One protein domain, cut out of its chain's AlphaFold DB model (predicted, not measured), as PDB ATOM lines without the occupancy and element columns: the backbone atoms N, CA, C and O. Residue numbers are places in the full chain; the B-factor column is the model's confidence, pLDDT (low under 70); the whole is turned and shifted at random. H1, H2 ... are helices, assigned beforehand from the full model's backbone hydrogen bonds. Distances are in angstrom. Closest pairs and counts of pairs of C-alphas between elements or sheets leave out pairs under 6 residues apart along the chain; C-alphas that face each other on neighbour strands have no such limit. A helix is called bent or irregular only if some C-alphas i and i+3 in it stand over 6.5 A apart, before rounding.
ATOM      1  N   PHE A   3      74.027 215.798 354.784       81.06
ATOM      2  CA  PHE A   3      74.893 215.250 355.840       81.06
ATOM      3  C   PHE A   3      75.449 213.855 355.513       81.06
ATOM      4  O   PHE A   3      76.654 213.633 355.595       81.06
ATOM      5  N   ILE A   4      74.585 212.932 355.073       82.94
ATOM      6  CA  ILE A   4      74.983 211.558 354.716       82.94
ATOM      7  C   ILE A   4      76.003 211.574 353.571       82.94
ATOM      8  O   ILE A   4      76.995 210.854 353.620       82.94
ATOM      9  N   THR A   5      75.795 212.436 352.577       79.69
ATOM     10  CA  THR A   5      76.690 212.595 351.425       79.69
ATOM     11  C   THR A   5      78.070 213.085 351.856       79.69
ATOM     12  O   THR A   5      79.074 212.522 351.436       79.69
ATOM     13  N   VAL A   6      78.139 214.078 352.749       82.69
ATOM     14  CA  VAL A   6      79.414 214.590 353.280       82.69
ATOM     15  C   VAL A   6      80.140 213.515 354.091       82.69
ATOM     16  O   VAL A   6      81.325 213.280 353.866       82.69
ATOM     17  N   VAL A   7      79.434 212.807 354.979       85.62
ATOM     18  CA  VAL A   7      80.013 211.687 355.743       85.62
ATOM     19  C   VAL A   7      80.532 210.593 354.806       85.62
ATOM     20  O   VAL A   7      81.620 210.061 355.025       85.62
ATOM     21  N   HIS A   8      79.795 210.283 353.737       77.38
ATOM     22  CA  HIS A   8      80.205 209.308 352.731       77.38
ATOM     23  C   HIS A   8      81.471 209.751 351.984       77.38
ATOM     24  O   HIS A   8      82.392 208.950 351.831       77.38
ATOM     25  N   ILE A   9      81.558 211.025 351.588       81.94
ATOM     26  CA  ILE A   9      82.739 211.602 350.929       81.94
ATOM     27  C   ILE A   9      83.966 211.511 351.844       81.94
ATOM     28  O   ILE A   9      84.996 210.981 351.432       81.94
ATOM     29  N   VAL A  10      83.849 211.949 353.102       81.75
ATOM     30  CA  VAL A  10      84.946 211.903 354.085       81.75
ATOM     31  C   VAL A  10      85.400 210.462 354.323       81.75
ATOM     32  O   VAL A  10      86.586 210.157 354.217       81.75
ATOM     33  N   ARG A  11      84.469 209.537 354.579       79.50
ATOM     34  CA  ARG A  11      84.812 208.121 354.767       79.50
ATOM     35  C   ARG A  11      85.497 207.536 353.529       79.50
ATOM     36  O   ARG A  11      86.458 206.788 353.673       79.50
ATOM     37  N   SER A  12      85.025 207.872 352.331       73.75
ATOM     38  CA  SER A  12      85.617 207.398 351.078       73.75
ATOM     39  C   SER A  12      87.054 207.905 350.897       73.75
ATOM     40  O   SER A  12      87.942 207.129 350.562       73.75
ATOM     41  N   LEU A  13      87.316 209.177 351.211       72.88
ATOM     42  CA  LEU A  13      88.644 209.788 351.081       72.88
ATOM     43  C   LEU A  13      89.675 209.249 352.081       72.88
ATOM     44  O   LEU A  13      90.842 209.114 351.729       72.88
ATOM     45  N   PHE A  14      89.274 208.951 353.320       73.25
ATOM     46  CA  PHE A  14      90.235 208.626 354.385       73.25
ATOM     47  C   PHE A  14      90.341 207.133 354.723       73.25
ATOM     48  O   PHE A  14      91.367 206.713 355.251       73.25
ATOM     49  N   TRP A  15      89.321 206.320 354.424       71.25
ATOM     50  CA  TRP A  15      89.315 204.885 354.758       71.25
ATOM     51  C   TRP A  15      89.505 203.952 353.555       71.25
ATOM     52  O   TRP A  15      89.593 202.739 353.750       71.25
ATOM     53  N   GLN A  16      89.557 204.472 352.325       70.81
ATOM     54  CA  GLN A  16      89.808 203.656 351.135       70.81
ATOM     55  C   GLN A  16      91.297 203.614 350.781       70.81
ATOM     56  O   GLN A  16      92.039 204.577 350.957       70.81
ATOM     57  N   ASP A  17      91.734 202.474 350.254       74.44
ATOM     58  CA  ASP A  17      93.125 202.247 349.868       74.44
ATOM     59  C   ASP A  17      93.384 202.727 348.431       74.44
ATOM     60  O   ASP A  17      93.332 201.945 347.479       74.44
ATOM     61  N   PHE A  18      93.656 204.023 348.264       74.19
ATOM     62  CA  PHE A  18      93.934 204.635 346.955       74.19
ATOM     63  C   PHE A  18      95.123 204.007 346.225       74.19
ATOM     64  O   PHE A  18      95.126 203.945 344.995       74.19
ATOM     65  N   LYS A  19      96.127 203.504 346.957       78.62
ATOM     66  CA  LYS A  19      97.328 202.915 346.346       78.62
ATOM     67  C   LYS A  19      96.987 201.673 345.531       78.62
ATOM     68  O   LYS A  19      97.595 201.445 344.490       78.62
ATOM     69  N   SER A  20      95.972 200.920 345.956       81.50
ATOM     70  CA  SER A  20      95.507 199.728 345.242       81.50
ATOM     71  C   SER A  20      94.894 200.017 343.863       81.50
ATOM     72  O   SER A  20      94.783 199.098 343.056       81.50
ATOM     73  N   MET A  21      94.538 201.274 343.567       85.19
ATOM     74  CA  MET A  21      93.945 201.698 342.292       85.19
ATOM     75  C   MET A  21      94.976 202.287 341.306       85.19
ATOM     76  O   MET A  21      94.648 202.621 340.165       85.19
ATOM     77  N   ILE A  22      96.238 202.426 341.721       85.25
ATOM     78  CA  ILE A  22      97.305 202.900 340.837       85.25
ATOM     79  C   ILE A  22      97.645 201.788 339.835       85.25
ATOM     80  O   ILE A  22      97.875 200.639 340.221       85.25
ATOM     81  N   LEU A  23      97.670 202.149 338.549       83.88
ATOM     82  CA  LEU A  23      98.132 201.276 337.472       83.88
ATOM     83  C   LEU A  23      99.659 201.191 337.508       83.88
ATOM     84  O   LEU A  23     100.354 202.189 337.316       83.88
ATOM     85  N   GLY A  24     100.173 199.996 337.775       83.62
ATOM     86  CA  GLY A  24     101.593 199.680 337.749       83.62
ATOM     87  C   GLY A  24     101.991 198.914 336.480       83.62
ATOM     88  O   GLY A  24     101.149 198.276 335.851       83.62
ATOM     89  N   PRO A  25     103.289 198.882 336.123       81.31
ATOM     90  CA  PRO A  25     103.776 198.131 334.961       81.31
ATOM     91  C   PRO A  25     103.435 196.634 334.997       81.31
ATOM     92  O   PRO A  25     103.250 196.017 333.954       81.31
ATOM     93  N   ARG A  26     103.325 196.049 336.200       79.31
ATOM     94  CA  ARG A  26     102.948 194.641 336.396       79.31
ATOM     95  C   ARG A  26     101.509 194.350 335.953       79.31
ATOM     96  O   ARG A  26     101.272 193.255 335.456       79.31
ATOM     97  N   ASP A  27     100.597 195.315 336.085       83.88
ATOM     98  CA  ASP A  27      99.183 195.129 335.735       83.88
ATOM     99  C   ASP A  27      99.013 194.935 334.214       83.88
ATOM    100  O   ASP A  27      98.144 194.199 333.769       83.88
ATOM    101  N   PHE A  28      99.889 195.526 333.390       84.62
ATOM    102  CA  PHE A  28      99.832 195.399 331.924       84.62
ATOM    103  C   PHE A  28     100.157 193.994 331.409       84.62
ATOM    104  O   PHE A  28      99.863 193.697 330.255       84.62
ATOM    105  N   ALA A  29     100.770 193.141 332.230       83.44
ATOM    106  CA  ALA A  29     101.022 191.749 331.872       83.44
ATOM    107  C   ALA A  29      99.801 190.848 332.132       83.44
ATOM    108  O   ALA A  29      99.711 189.785 331.523       83.44
ATOM    109  N   GLU A  30      98.864 191.262 332.995       83.31
ATOM    110  CA  GLU A  30      97.688 190.461 333.380       83.31
ATOM    111  C   GLU A  30      96.803 190.070 332.183       83.31
ATOM    112  O   GLU A  30      96.458 188.893 332.077       83.31
ATOM    113  N   PRO A  31      96.493 190.963 331.216       84.75
ATOM    114  CA  PRO A  31      95.651 190.600 330.072       84.75
ATOM    115  C   PRO A  31      96.273 189.554 329.136       84.75
ATOM    116  O   PRO A  31      95.563 188.949 328.334       84.75
ATOM    117  N   PHE A  32      97.594 189.361 329.203       86.12
ATOM    118  CA  PHE A  32      98.345 188.472 328.311       86.12
ATOM    119  C   PHE A  32      98.773 187.162 328.985       86.12
ATOM    120  O   PHE A  32      99.240 186.254 328.299       86.12
ATOM    121  N   ASP A  33      98.621 187.053 330.307       84.44
ATOM    122  CA  ASP A  33      99.052 185.907 331.105       84.44
ATOM    123  C   ASP A  33      97.979 185.550 332.140       84.44
ATOM    124  O   ASP A  33      97.913 186.115 333.231       84.44
ATOM    125  N   SER A  34      97.151 184.558 331.808       76.69
ATOM    126  CA  SER A  34      96.052 184.095 332.660       76.69
ATOM    127  C   SER A  34      96.503 183.393 333.945       76.69
ATOM    128  O   SER A  34      95.669 183.131 334.811       76.69
ATOM    129  N   THR A  35      97.798 183.091 334.099       80.88
ATOM    130  CA  THR A  35      98.350 182.536 335.347       80.88
ATOM    131  C   THR A  35      98.619 183.616 336.396       80.88
ATOM    132  O   THR A  35      98.773 183.309 337.581       80.88
ATOM    133  N   ARG A  36      98.638 184.891 335.988       82.31
ATOM    134  CA  ARG A  36      98.812 186.032 336.886       82.31
ATOM    135  C   ARG A  36      97.476 186.459 337.464       82.31
ATOM    136  O   ARG A  36      96.722 187.204 336.846       82.31
ATOM    137  N   LEU A  37      97.217 186.022 338.690       84.88
ATOM    138  CA  LEU A  37      96.095 186.546 339.454       84.88
ATOM    139  C   LEU A  37      96.363 188.012 339.850       84.88
ATOM    140  O   LEU A  37      97.489 188.349 340.238       84.88
ATOM    141  N   PRO A  38      95.347 188.885 339.760       88.00
ATOM    142  CA  PRO A  38      95.477 190.284 340.134       88.00
ATOM    143  C   PRO A  38      95.636 190.454 341.649       88.00
ATOM    144  O   PRO A  38      95.337 189.556 342.437       88.00
ATOM    145  N   GLY A  39      96.064 191.646 342.074       87.12
ATOM    146  CA  GLY A  39      95.973 192.066 343.478       87.12
ATOM    147  C   GLY A  39      94.519 192.330 343.889       87.12
ATOM    148  O   GLY A  39      93.607 191.625 343.480       87.12
ATOM    149  N   LYS A  40      94.255 193.391 344.658       85.38
ATOM    150  CA  LYS A  40      92.880 193.741 345.074       85.38
ATOM    151  C   LYS A  40      91.934 194.055 343.899       85.38
ATOM    152  O   LYS A  40      90.746 193.759 343.978       85.38
ATOM    153  N   TYR A  41      92.461 194.659 342.834       88.50
ATOM    154  CA  TYR A  41      91.725 195.017 341.619       88.50
ATOM    155  C   TYR A  41      92.509 194.561 340.389       88.50
ATOM    156  O   TYR A  41      93.732 194.712 340.376       88.50
ATOM    157  N   SER A  42      91.816 194.041 339.372       89.81
ATOM    158  CA  SER A  42      92.438 193.647 338.101       89.81
ATOM    159  C   SER A  42      92.801 194.844 337.229       89.81
ATOM    160  O   SER A  42      92.274 195.949 337.417       89.81
ATOM    161  N   PHE A  43      93.658 194.618 336.234       90.31
ATOM    162  CA  PHE A  43      93.976 195.600 335.203       90.31
ATOM    163  C   PHE A  43      92.724 196.240 334.589       90.31
ATOM    164  O   PHE A  43      92.641 197.466 334.508       90.31
ATOM    165  N   GLU A  44      91.715 195.448 334.211       89.06
ATOM    166  CA  GLU A  44      90.492 195.972 333.595       89.06
ATOM    167  C   GLU A  44      89.698 196.844 334.569       89.06
ATOM    168  O   GLU A  44      89.171 197.884 334.177       89.06
ATOM    169  N   GLN A  45      89.637 196.465 335.850       90.88
ATOM    170  CA  GLN A  45      88.947 197.246 336.878       90.88
ATOM    171  C   GLN A  45      89.641 198.589 337.127       90.88
ATOM    172  O   GLN A  45      88.974 199.626 337.177       90.88
ATOM    173  N   LYS A  46      90.975 198.587 337.238       92.50
ATOM    174  CA  LYS A  46      91.768 199.814 337.394       92.50
ATOM    175  C   LYS A  46      91.662 200.700 336.153       92.50
ATOM    176  O   LYS A  46      91.407 201.896 336.277       92.50
ATOM    177  N   GLY A  47      91.807 200.122 334.961       91.62
ATOM    178  CA  GLY A  47      91.684 200.832 333.687       91.62
ATOM    179  C   GLY A  47      90.315 201.486 333.529       91.62
ATOM    180  O   GLY A  47      90.221 202.665 333.187       91.62
ATOM    181  N   MET A  48      89.257 200.757 333.882       92.62
ATOM    182  CA  MET A  48      87.899 201.282 333.905       92.62
ATOM    183  C   MET A  48      87.774 202.453 334.889       92.62
ATOM    184  O   MET A  48      87.304 203.527 334.519       92.62
ATOM    185  N   HIS A  49      88.267 202.311 336.122       92.75
ATOM    186  CA  HIS A  49      88.224 203.398 337.101       92.75
ATOM    187  C   HIS A  49      88.914 204.677 336.601       92.75
ATOM    188  O   HIS A  49      88.356 205.769 336.728       92.75
ATOM    189  N   TRP A  50      90.089 204.551 335.980       93.75
ATOM    190  CA  TRP A  50      90.797 205.687 335.389       93.75
ATOM    191  C   TRP A  50      90.037 206.311 334.216       93.75
ATOM    192  O   TRP A  50      89.936 207.537 334.149       93.75
ATOM    193  N   ALA A  51      89.434 205.498 333.345       94.94
ATOM    194  CA  ALA A  51      88.595 205.992 332.256       94.94
ATOM    195  C   ALA A  51      87.401 206.807 332.784       94.94
ATOM    196  O   ALA A  51      87.189 207.941 332.351       94.94
ATOM    197  N   VAL A  52      86.664 206.285 333.774       95.88
ATOM    198  CA  VAL A  52      85.572 207.030 334.427       95.88
ATOM    199  C   VAL A  52      86.089 208.286 335.115       95.88
ATOM    200  O   VAL A  52      85.450 209.325 334.998       95.88
ATOM    201  N   THR A  53      87.241 208.232 335.781       94.00
ATOM    202  CA  THR A  53      87.818 209.396 336.470       94.00
ATOM    203  C   THR A  53      88.065 210.542 335.493       94.00
ATOM    204  O   THR A  53      87.619 211.661 335.735       94.00
ATOM    205  N   VAL A  54      88.703 210.271 334.351       95.88
ATOM    206  CA  VAL A  54      88.966 211.288 333.320       95.88
ATOM    207  C   VAL A  54      87.664 211.849 332.745       95.88
ATOM    208  O   VAL A  54      87.522 213.067 332.603       95.88
ATOM    209  N   VAL A  55      86.691 210.984 332.450       97.69
ATOM    210  CA  VAL A  55      85.391 211.402 331.907       97.69
ATOM    211  C   VAL A  55      84.621 212.259 332.912       97.69
ATOM    212  O   VAL A  55      84.169 213.344 332.559       97.69
ATOM    213  N   VAL A  56      84.519 211.834 334.172       96.94
ATOM    214  CA  VAL A  56      83.832 212.583 335.236       96.94
ATOM    215  C   VAL A  56      84.507 213.928 335.483       96.94
ATOM    216  O   VAL A  56      83.817 214.940 335.568       96.94
ATOM    217  N   MET A  57      85.841 213.977 335.528       97.00
ATOM    218  CA  MET A  57      86.574 215.240 335.657       97.00
ATOM    219  C   MET A  57      86.294 216.180 334.480       97.00
ATOM    220  O   MET A  57      86.119 217.381 334.686       97.00
ATOM    221  N   THR A  58      86.177 215.642 333.261       97.50
ATOM    222  CA  THR A  58      85.805 216.415 332.068       97.50
ATOM    223  C   THR A  58      84.381 216.963 332.180       97.50
ATOM    224  O   THR A  58      84.180 218.158 331.959       97.50
ATOM    225  N   VAL A  59      83.403 216.137 332.574       97.94
ATOM    226  CA  VAL A  59      82.003 216.558 332.788       97.94
ATOM    227  C   VAL A  59      81.930 217.652 333.853       97.94
ATOM    228  O   VAL A  59      81.276 218.668 333.634       97.94
ATOM    229  N   ILE A  60      82.628 217.489 334.981       97.50
ATOM    230  CA  ILE A  60      82.645 218.478 336.067       97.50
ATOM    231  C   ILE A  60      83.261 219.790 335.584       97.50
ATOM    232  O   ILE A  60      82.645 220.840 335.738       97.50
ATOM    233  N   ALA A  61      84.449 219.749 334.976       96.62
ATOM    234  CA  ALA A  61      85.136 220.956 334.524       96.62
ATOM    235  C   ALA A  61      84.310 221.721 333.481       96.62
ATOM    236  O   ALA A  61      84.086 222.921 333.621       96.62
ATOM    237  N   THR A  62      83.802 221.025 332.461       96.94
ATOM    238  CA  THR A  62      82.959 221.641 331.423       96.94
ATOM    239  C   THR A  62      81.615 222.117 331.976       96.94
ATOM    240  O   THR A  62      81.170 223.204 331.620       96.94
ATOM    241  N   GLY A  63      81.007 221.372 332.903       95.38
ATOM    242  CA  GLY A  63      79.765 221.757 333.568       95.38
ATOM    243  C   GLY A  63      79.927 223.015 334.418       95.38
ATOM    244  O   GLY A  63      79.088 223.905 334.346       95.38
ATOM    245  N   LEU A  64      81.036 223.143 335.157       93.56
ATOM    246  CA  LEU A  64      81.369 224.362 335.898       93.56
ATOM    247  C   LEU A  64      81.578 225.552 334.956       93.56
ATOM    248  O   LEU A  64      81.048 226.627 335.216       93.56
ATOM    249  N   LEU A  65      82.291 225.363 333.840       92.88
ATOM    250  CA  LEU A  65      82.464 226.419 332.838       92.88
ATOM    251  C   LEU A  65      81.124 226.876 332.256       92.88
ATOM    252  O   LEU A  65      80.898 228.074 332.150       92.88
ATOM    253  N   MET A  66      80.227 225.946 331.919       92.31
ATOM    254  CA  MET A  66      78.878 226.270 331.438       92.31
ATOM    255  C   MET A  66      78.037 226.960 332.516       92.31
ATOM    256  O   MET A  66      77.298 227.895 332.221       92.31
ATOM    257  N   PHE A  67      78.171 226.537 333.771       92.00
ATOM    258  CA  PHE A  67      77.426 227.093 334.895       92.00
ATOM    259  C   PHE A  67      77.815 228.544 335.215       92.00
ATOM    260  O   PHE A  67      76.965 229.341 335.605       92.00
ATOM    261  N   LEU A  68      79.071 228.930 334.974       90.44
ATOM    262  CA  LEU A  68      79.518 230.326 335.072       90.44
ATOM    263  C   LEU A  68      78.971 231.228 333.946       90.44
ATOM    264  O   LEU A  68      79.030 232.455 334.058       90.44
ATOM    265  N   GLN A  69      78.433 230.636 332.872       89.06
ATOM    266  CA  GLN A  69      77.829 231.353 331.741       89.06
ATOM    267  C   GLN A  69      76.318 231.575 331.892       89.06
ATOM    268  O   GLN A  69      75.684 232.049 330.950       89.06
ATOM    269  N   ILE A  70      75.731 231.263 333.048       89.00
ATOM    270  CA  ILE A  70      74.336 231.586 333.361       89.00
ATOM    271  C   ILE A  70      74.252 232.479 334.596       89.00
ATOM    272  O   ILE A  70      75.130 232.438 335.461       89.00
ATOM    273  N   ASP A  71      73.182 233.262 334.682       89.44
ATOM    274  CA  ASP A  71      72.882 234.038 335.881       89.44
ATOM    275  C   ASP A  71      72.433 233.097 337.002       89.44
ATOM    276  O   ASP A  71      71.578 232.226 336.809       89.44
ATOM    277  N   SER A  72      73.018 233.261 338.186       86.44
ATOM    278  CA  SER A  72      72.655 232.498 339.375       86.44
ATOM    279  C   SER A  72      72.452 233.433 340.572       86.44
ATOM    280  O   SER A  72      72.924 234.567 340.562       86.44
ATOM    281  N   PRO A  73      71.821 232.970 341.662       91.06
ATOM    282  CA  PRO A  73      71.727 233.762 342.890       91.06
ATOM    283  C   PRO A  73      73.080 234.140 343.521       91.06
ATOM    284  O   PRO A  73      73.111 234.973 344.422       91.06
ATOM    285  N   PHE A  74      74.183 233.511 343.101       89.62
ATOM    286  CA  PHE A  74      75.514 233.686 343.687       89.62
ATOM    287  C   PHE A  74      76.489 234.452 342.777       89.62
ATOM    288  O   PHE A  74      77.530 234.898 343.258       89.62
ATOM    289  N   TRP A  75      76.190 234.587 341.480       86.94
ATOM    290  CA  TRP A  75      77.000 235.333 340.511       86.94
ATOM    291  C   TRP A  75      76.177 235.753 339.295       86.94
ATOM    292  O   TRP A  75      75.245 235.062 338.882       86.94
ATOM    293  N   GLU A  76      76.600 236.848 338.677       88.81
ATOM    294  CA  GLU A  76      76.137 237.260 337.354       88.81
ATOM    295  C   GLU A  76      76.916 236.527 336.255       88.81
ATOM    296  O   GLU A  76      78.074 236.128 336.439       88.81
ATOM    297  N   ARG A  77      76.282 236.348 335.094       84.12
ATOM    298  CA  ARG A  77      76.895 235.712 333.926       84.12
ATOM    299  C   ARG A  77      78.171 236.442 333.499       84.12
ATOM    300  O   ARG A  77      78.150 237.631 333.190       84.12
ATOM    301  N   THR A  78      79.268 235.698 333.358       81.44
ATOM    302  CA  THR A  78      80.572 236.285 332.992       81.44
ATOM    303  C   THR A  78      80.673 236.739 331.533       81.44
ATOM    304  O   THR A  78      81.381 237.705 331.268       81.44
ATOM    305  N   ASN A  79      80.009 236.068 330.576       76.12
ATOM    306  CA  ASN A  79      80.086 236.359 329.126       76.12
ATOM    307  C   ASN A  79      81.514 236.437 328.547       76.12
ATOM    308  O   ASN A  79      81.734 236.989 327.472       76.12
ATOM    309  N   SER A  80      82.509 235.891 329.241       81.31
ATOM    310  CA  SER A  80      83.920 236.101 328.915       81.31
ATOM    311  C   SER A  80      84.458 235.152 327.838       81.31
ATOM    312  O   SER A  80      85.644 235.205 327.521       81.31
ATOM    313  N   MET A  81      83.626 234.248 327.313       88.25
ATOM    314  CA  MET A  81      84.049 233.169 326.422       88.25
ATOM    315  C   MET A  81      83.491 233.369 325.002       88.25
ATOM    316  O   MET A  81      82.279 233.534 324.858       88.25
ATOM    317  N   PRO A  82      84.333 233.320 323.949       91.81
ATOM    318  CA  PRO A  82      83.873 233.370 322.561       91.81
ATOM    319  C   PRO A  82      82.919 232.219 322.213       91.81
ATOM    320  O   PRO A  82      83.074 231.107 322.724       91.81
ATOM    321  N   GLU A  83      81.990 232.446 321.277       89.56
ATOM    322  CA  GLU A  83      80.979 231.451 320.873       89.56
ATOM    323  C   GLU A  83      81.586 230.118 320.413       89.56
ATOM    324  O   GLU A  83      81.081 229.052 320.760       89.56
ATOM    325  N   SER A  84      82.702 230.158 319.679       92.31
ATOM    326  CA  SER A  84      83.395 228.953 319.209       92.31
ATOM    327  C   SER A  84      83.934 228.097 320.359       92.31
ATOM    328  O   SER A  84      83.841 226.869 320.323       92.31
ATOM    329  N   GLN A  85      84.460 228.734 321.406       93.56
ATOM    330  CA  GLN A  85      84.961 228.048 322.590       93.56
ATOM    331  C   GLN A  85      83.806 227.506 323.434       93.56
ATOM    332  O   GLN A  85      83.876 226.369 323.898       93.56
ATOM    333  N   LEU A  86      82.717 228.270 323.573       93.06
ATOM    334  CA  LEU A  86      81.514 227.806 324.257       93.06
ATOM    335  C   LEU A  86      80.918 226.578 323.550       93.06
ATOM    336  O   LEU A  86      80.634 225.577 324.205       93.06
ATOM    337  N   GLY A  87      80.821 226.600 322.217       94.56
ATOM    338  CA  GLY A  87      80.377 225.456 321.416       94.56
ATOM    339  C   GLY A  87      81.225 224.199 321.643       94.56
ATOM    340  O   GLY A  87      80.680 223.105 321.796       94.56
ATOM    341  N   LEU A  88      82.550 224.350 321.754       96.31
ATOM    342  CA  LEU A  88      83.452 223.244 322.087       96.31
ATOM    343  C   LEU A  88      83.211 222.712 323.507       96.31
ATOM    344  O   LEU A  88      83.194 221.498 323.702       96.31
ATOM    345  N   VAL A  89      82.981 223.586 324.492       96.31
ATOM    346  CA  VAL A  89      82.652 223.172 325.867       96.31
ATOM    347  C   VAL A  89      81.345 222.376 325.902       96.31
ATOM    348  O   VAL A  89      81.316 221.310 326.513       96.31
ATOM    349  N   PHE A  90      80.298 222.829 325.204       95.81
ATOM    350  CA  PHE A  90      79.034 222.090 325.085       95.81
ATOM    351  C   PHE A  90      79.230 220.716 324.435       95.81
ATOM    352  O   PHE A  90      78.704 219.721 324.933       95.81
ATOM    353  N   LEU A  91      80.015 220.644 323.355       97.38
ATOM    354  CA  LEU A  91      80.335 219.382 322.692       97.38
ATOM    355  C   LEU A  91      81.075 218.426 323.635       97.38
ATOM    356  O   LEU A  91      80.682 217.268 323.757       97.38
ATOM    357  N   LEU A  92      82.122 218.901 324.319       97.88
ATOM    358  CA  LEU A  92      82.889 218.088 325.263       97.88
ATOM    359  C   LEU A  92      82.025 217.622 326.435       97.88
ATOM    360  O   LEU A  92      82.105 216.454 326.813       97.88
ATOM    361  N   HIS A  93      81.175 218.490 326.986       98.12
ATOM    362  CA  HIS A  93      80.256 218.125 328.060       98.12
ATOM    363  C   HIS A  93      79.254 217.061 327.600       98.12
ATOM    364  O   HIS A  93      79.090 216.034 328.258       98.12
ATOM    365  N   GLY A  94      78.627 217.257 326.437       97.56
ATOM    366  CA  GLY A  94      77.665 216.307 325.877       97.56
ATOM    367  C   GLY A  94      78.298 214.954 325.553       97.56
ATOM    368  O   GLY A  94      77.773 213.913 325.948       97.56
ATOM    369  N   LEU A  95      79.466 214.957 324.901       98.25
ATOM    370  CA  LEU A  95      80.191 213.737 324.549       98.25
ATOM    371  C   LEU A  95      80.665 212.982 325.795       98.25
ATOM    372  O   LEU A  95      80.491 211.768 325.875       98.25
ATOM    373  N   SER A  96      81.229 213.686 326.779       97.81
ATOM    374  CA  SER A  96      81.667 213.071 328.037       97.81
ATOM    375  C   SER A  96      80.490 212.543 328.860       97.81
ATOM    376  O   SER A  96      80.597 211.468 329.440       97.81
ATOM    377  N   THR A  97      79.335 213.209 328.832       97.31
ATOM    378  CA  THR A  97      78.103 212.702 329.458       97.31
ATOM    379  C   THR A  97      77.621 211.414 328.786       97.31
ATOM    380  O   THR A  97      77.321 210.438 329.472       97.31
ATOM    381  N   LEU A  98      77.601 211.360 327.449       98.00
ATOM    382  CA  LEU A  98      77.236 210.143 326.718       98.00
ATOM    383  C   LEU A  98      78.233 209.005 326.989       98.00
ATOM    384  O   LEU A  98      77.826 207.868 327.236       98.00
ATOM    385  N   ALA A  99      79.532 209.315 327.010       97.69
ATOM    386  CA  ALA A  99      80.574 208.362 327.371       97.69
ATOM    387  C   ALA A  99      80.389 207.843 328.805       97.69
ATOM    388  O   ALA A  99      80.520 206.645 329.037       97.69
ATOM    389  N   LEU A 100      80.025 208.707 329.758       96.94
ATOM    390  CA  LEU A 100      79.756 208.309 331.138       96.94
ATOM    391  C   LEU A 100      78.578 207.333 331.230       96.94
ATOM    392  O   LEU A 100      78.673 206.345 331.952       96.94
ATOM    393  N   VAL A 101      77.502 207.565 330.469       97.56
ATOM    394  CA  VAL A 101      76.366 206.630 330.382       97.56
ATOM    395  C   VAL A 101      76.817 205.277 329.830       97.56
ATOM    396  O   VAL A 101      76.490 204.244 330.413       97.56
ATOM    397  N   ALA A 102      77.600 205.268 328.748       97.31
ATOM    398  CA  ALA A 102      78.122 204.035 328.164       97.31
ATOM    399  C   ALA A 102      79.019 203.269 329.153       97.31
ATOM    400  O   ALA A 102      78.811 202.079 329.381       97.31
ATOM    401  N   LEU A 103      79.957 203.959 329.806       96.44
ATOM    402  CA  LEU A 103      80.852 203.382 330.808       96.44
ATOM    403  C   LEU A 103      80.086 202.842 332.024       96.44
ATOM    404  O   LEU A 103      80.402 201.759 332.516       96.44
ATOM    405  N   ALA A 104      79.055 203.552 332.489       96.06
ATOM    406  CA  ALA A 104      78.193 203.087 333.571       96.06
ATOM    407  C   ALA A 104      77.415 201.824 333.173       96.06
ATOM    408  O   ALA A 104      77.368 200.867 333.946       96.06
ATOM    409  N   ALA A 105      76.862 201.777 331.959       96.81
ATOM    410  CA  ALA A 105      76.183 200.590 331.443       96.81
ATOM    411  C   ALA A 105      77.137 199.387 331.351       96.81
ATOM    412  O   ALA A 105      76.802 198.297 331.815       96.81
ATOM    413  N   THR A 106      78.352 199.589 330.829       94.69
ATOM    414  CA  THR A 106      79.401 198.561 330.786       94.69
ATOM    415  C   THR A 106      79.777 198.076 332.187       94.69
ATOM    416  O   THR A 106      79.890 196.870 332.411       94.69
ATOM    417  N   HIS A 107      79.924 198.987 333.149       92.12
ATOM    418  CA  HIS A 107      80.220 198.639 334.537       92.12
ATOM    419  C   HIS A 107      79.117 197.769 335.160       92.12
ATOM    420  O   HIS A 107      79.418 196.730 335.748       92.12
ATOM    421  N   ILE A 108      77.845 198.146 334.977       93.25
ATOM    422  CA  ILE A 108      76.693 197.375 335.466       93.25
ATOM    423  C   ILE A 108      76.668 195.987 334.827       93.25
ATOM    424  O   ILE A 108      76.511 194.995 335.536       93.25
ATOM    425  N   TYR A 109      76.866 195.902 333.509       93.62
ATOM    426  CA  TYR A 109      76.892 194.632 332.787       93.62
ATOM    427  C   TYR A 109      77.933 193.659 333.365       93.62
ATOM    428  O   TYR A 109      77.611 192.507 333.659       93.62
ATOM    429  N   PHE A 110      79.166 194.119 333.592       91.12
ATOM    430  CA  PHE A 110      80.206 193.270 334.177       91.12
ATOM    431  C   PHE A 110      79.947 192.921 335.647       91.12
ATOM    432  O   PHE A 110      80.334 191.837 336.084       91.12
ATOM    433  N   ALA A 111      79.268 193.791 336.398       89.38
ATOM    434  CA  ALA A 111      78.912 193.542 337.794       89.38
ATOM    435  C   ALA A 111      77.842 192.446 337.950       89.38
ATOM    436  O   ALA A 111      77.877 191.670 338.906       89.38
ATOM    437  N   ILE A 112      76.893 192.345 337.015       93.56
ATOM    438  CA  ILE A 112      75.816 191.338 337.078       93.56
ATOM    439  C   ILE A 112      76.188 190.000 336.429       93.56
ATOM    440  O   ILE A 112      75.410 189.049 336.494       93.56
ATOM    441  N   ARG A 113      77.361 189.913 335.791       91.69
ATOM    442  CA  ARG A 113      77.819 188.702 335.106       91.69
ATOM    443  C   ARG A 113      77.927 187.536 336.115       91.69
ATOM    444  O   ARG A 113      78.583 187.723 337.142       91.69
ATOM    445  N   PRO A 114      77.341 186.347 335.855       88.25
ATOM    446  CA  PRO A 114      77.273 185.248 336.827       88.25
ATOM    447  C   PRO A 114      78.616 184.876 337.468       88.25
ATOM    448  O   PRO A 114      78.707 184.688 338.678       88.25
ATOM    449  N   GLU A 115      79.678 184.858 336.669       86.00
ATOM    450  CA  GLU A 115      81.040 184.500 337.070       86.00
ATOM    451  C   GLU A 115      81.701 185.556 337.971       86.00
ATOM    452  O   GLU A 115      82.756 185.309 338.548       86.00
ATOM    453  N   LYS A 116      81.108 186.751 338.077       85.69
ATOM    454  CA  LYS A 116      81.627 187.902 338.830       85.69
ATOM    455  C   LYS A 116      80.661 188.383 339.918       85.69
ATOM    456  O   LYS A 116      80.977 189.340 340.620       85.69
ATOM    457  N   LEU A 117      79.536 187.690 340.137       89.31
ATOM    458  CA  LEU A 117      78.528 188.063 341.141       89.31
ATOM    459  C   LEU A 117      79.078 188.146 342.570       89.31
ATOM    460  O   LEU A 117      78.538 188.897 343.382       89.31
ATOM    461  N   PHE A 118      80.150 187.418 342.888       90.00
ATOM    462  CA  PHE A 118      80.802 187.513 344.195       90.00
ATOM    463  C   PHE A 118      81.370 188.919 344.462       90.00
ATOM    464  O   PHE A 118      81.298 189.376 345.601       90.00
ATOM    465  N   TYR A 119      81.838 189.643 343.433       89.81
ATOM    466  CA  TYR A 119      82.249 191.046 343.566       89.81
ATOM    467  C   TYR A 119      81.063 191.942 343.922       89.81
ATOM    468  O   TYR A 119      81.137 192.745 344.844       89.81
ATOM    469  N   THR A 120      79.932 191.779 343.240       89.75
ATOM    470  CA  THR A 120      78.722 192.557 343.544       89.75
ATOM    471  C   THR A 120      78.200 192.230 344.941       89.75
ATOM    472  O   THR A 120      77.866 193.124 345.716       89.75
ATOM    473  N   ARG A 121      78.208 190.950 345.326       92.31
ATOM    474  CA  ARG A 121      77.855 190.518 346.682       92.31
ATOM    475  C   ARG A 121      78.775 191.145 347.729       92.31
ATOM    476  O   ARG A 121      78.278 191.579 348.767       92.31
ATOM    477  N   SER A 122      80.082 191.201 347.473       89.38
ATOM    478  CA  SER A 122      81.050 191.796 348.397       89.38
ATOM    479  C   SER A 122      80.914 193.317 348.484       89.38
ATOM    480  O   SER A 122      81.088 193.859 349.570       89.38
ATOM    481  N   MET A 123      80.491 194.006 347.418       89.69
ATOM    482  CA  MET A 123      80.154 195.437 347.477       89.69
ATOM    483  C   MET A 123      79.003 195.725 348.452       89.69
ATOM    484  O   MET A 123      79.059 196.711 349.183       89.69
ATOM    485  N   PHE A 124      77.982 194.863 348.496       87.00
ATOM    486  CA  PHE A 124      76.844 195.036 349.408       87.00
ATOM    487  C   PHE A 124      77.112 194.515 350.823       87.00
ATOM    488  O   PHE A 124      76.709 195.150 351.794       87.00
ATOM    489  N   LYS A 125      77.760 193.350 350.958       88.75
ATOM    490  CA  LYS A 125      77.978 192.692 352.258       88.75
ATOM    491  C   LYS A 125      79.288 193.082 352.946       88.75
ATOM    492  O   LYS A 125      79.408 192.885 354.148       88.75
ATOM    493  N   GLY A 126      80.267 193.595 352.205       85.94
ATOM    494  CA  GLY A 126      81.574 194.004 352.724       85.94
ATOM    495  C   GLY A 126      82.583 192.874 352.959       85.94
ATOM    496  O   GLY A 126      83.613 193.128 353.573       85.94
ATOM    497  N   TRP A 127      82.323 191.646 352.493       87.50
ATOM    498  CA  TRP A 127      83.220 190.495 352.679       87.50
ATOM    499  C   TRP A 127      83.270 189.576 351.449       87.50
ATOM    500  O   TRP A 127      82.352 189.567 350.623       87.50
ATOM    501  N   ILE A 128      84.346 188.793 351.341       89.75
ATOM    502  CA  ILE A 128      84.597 187.769 350.314       89.75
ATOM    503  C   ILE A 128      85.029 186.471 351.011       89.75
ATOM    504  O   ILE A 128      85.668 186.550 352.062       89.75
ATOM    505  N   SER A 129      84.648 185.294 350.497       90.19
ATOM    506  CA  SER A 129      85.112 184.037 351.100       90.19
ATOM    507  C   SER A 129      86.586 183.781 350.774       90.19
ATOM    508  O   SER A 129      87.114 184.284 349.780       90.19
ATOM    509  N   GLU A 130      87.264 182.986 351.601       88.31
ATOM    510  CA  GLU A 130      88.674 182.655 351.377       88.31
ATOM    511  C   GLU A 130      88.884 181.889 350.061       88.31
ATOM    512  O   GLU A 130      89.829 182.179 349.326       88.31
ATOM    513  N   ASP A 131      87.965 180.979 349.726       89.56
ATOM    514  CA  ASP A 131      87.991 180.221 348.472       89.56
ATOM    515  C   ASP A 131      87.823 181.136 347.250       89.56
ATOM    516  O   ASP A 131      88.571 181.027 346.278       89.56
ATOM    517  N   GLU A 132      86.878 182.085 347.304       89.69
ATOM    518  CA  GLU A 132      86.668 183.070 346.234       89.69
ATOM    519  C   GLU A 132      87.879 183.997 346.081       89.69
ATOM    520  O   GLU A 132      88.251 184.335 344.954       89.69
ATOM    521  N   MET A 133      88.509 184.384 347.196       89.06
ATOM    522  CA  MET A 133      89.709 185.217 347.198       89.06
ATOM    523  C   MET A 133      90.885 184.486 346.546       89.06
ATOM    524  O   MET A 133      91.439 184.995 345.576       89.06
ATOM    525  N   LYS A 134      91.203 183.265 346.992       88.56
ATOM    526  CA  LYS A 134      92.303 182.453 346.440       88.56
ATOM    527  C   LYS A 134      92.109 182.100 344.965       88.56
ATOM    528  O   LYS A 134      93.089 181.959 344.240       88.56
ATOM    529  N   ALA A 135      90.863 181.955 344.518       89.62
ATOM    530  CA  ALA A 135      90.554 181.648 343.125       89.62
ATOM    531  C   ALA A 135      90.691 182.855 342.179       89.62
ATOM    532  O   ALA A 135      90.853 182.658 340.977       89.62
ATOM    533  N   ASN A 136      90.593 184.091 342.685       88.62
ATOM    534  CA  ASN A 136      90.513 185.294 341.843       88.62
ATOM    535  C   ASN A 136      91.607 186.334 342.107       88.62
ATOM    536  O   ASN A 136      91.734 187.262 341.312       88.62
TER     537      ASN A 136
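Overview. This is residues 3 to 136 of the 148 residues of the protein "Ni_hydr_CYTB domain-containing protein" of OM182 bacterium BACL3 MAG-120531-bin86 (UniProt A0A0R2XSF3). A long helical hairpin, H4 and H5, makes the length of the domain, with a loop of residues 68 to 82 at one end. At the other end are short helices: H3 by the first residue of H4, and H6 turning a corner from H5, with H7 beyond it; the free residues 3 to 16, nearly all H1, stick out sideways. The printed part has 134 residues with seven named helices, H1 to H7 in order, and no named strand, an all helix class. It is loose, with a radius of gyration of the C-alphas of 19.7 A, and elongated, spanning 59 by 38 by 27 A.

Arrangement. H1, residues 3 to 15, touches no helix, and residues 3 to 16 stand free. H2, residues 18 to 21, is close to but not clearly touching H4, residues 43 to 67; their closest C-alphas, of Met 21 and Lys 46, are 5.7 A apart. H3, residues 27 to 32, touches H4 at residue 43 alone, with the C-alphas of Asp 27 and Phe 43 closest at 5.3 A, at a steep tilt of 58 degrees, opposite ways. H4 and H5, residues 83 to 112, form a helical hairpin: they touch, closest at the C-alphas of Val 59 and His 93, 5.3 A apart, and run opposite ways at a shallow tilt of 34 degrees, only just short of steep. H5 and H6, residues 114 to 125, touch only at the corner by their link, about perpendicular at 78 degrees, with the C-alphas of Ala 111 and Thr 120 closest at 5.8 A. H7, residues 130 to 136, is close to but not clearly touching H6, with the C-alphas of Phe 118 and Glu 132 closest at 7.6 A. Every O i to N i+4 pair is within hydrogen-bond range in H1, H4, H5 and H7, against 5 of 8 in H6 and 0 of 2 in H3, where 2 of 3 O i to N i+3 pairs are; H2 is too short for an O i to N i+4 pair.

Along the chain. H1 is 17.8 A long and begins at C-alpha 3, (74.893, 215.250, 355.840). H4 is 35.6 A long, from C-alpha 43 at (93.976, 195.600, 335.203), and H5 43.6 A. H3 is only just irregular, with C-alphas 28 and 31 6.6 A apart, and H6, 17.1 A long, is irregular, with C-alphas 115 and 118 7.7 A apart. H7 ends at C-alpha 136, (90.513, 185.294, 341.843).

Size, cuts and confidence. The two C-alphas farthest apart, of Asn 79 and Asp 131, are 59.9 A apart. The printed part has no cut, and the link from H4 to H5 is long, 15 residues. Mean pLDDT of the printed part is 88.9, and no printed residue is under 70.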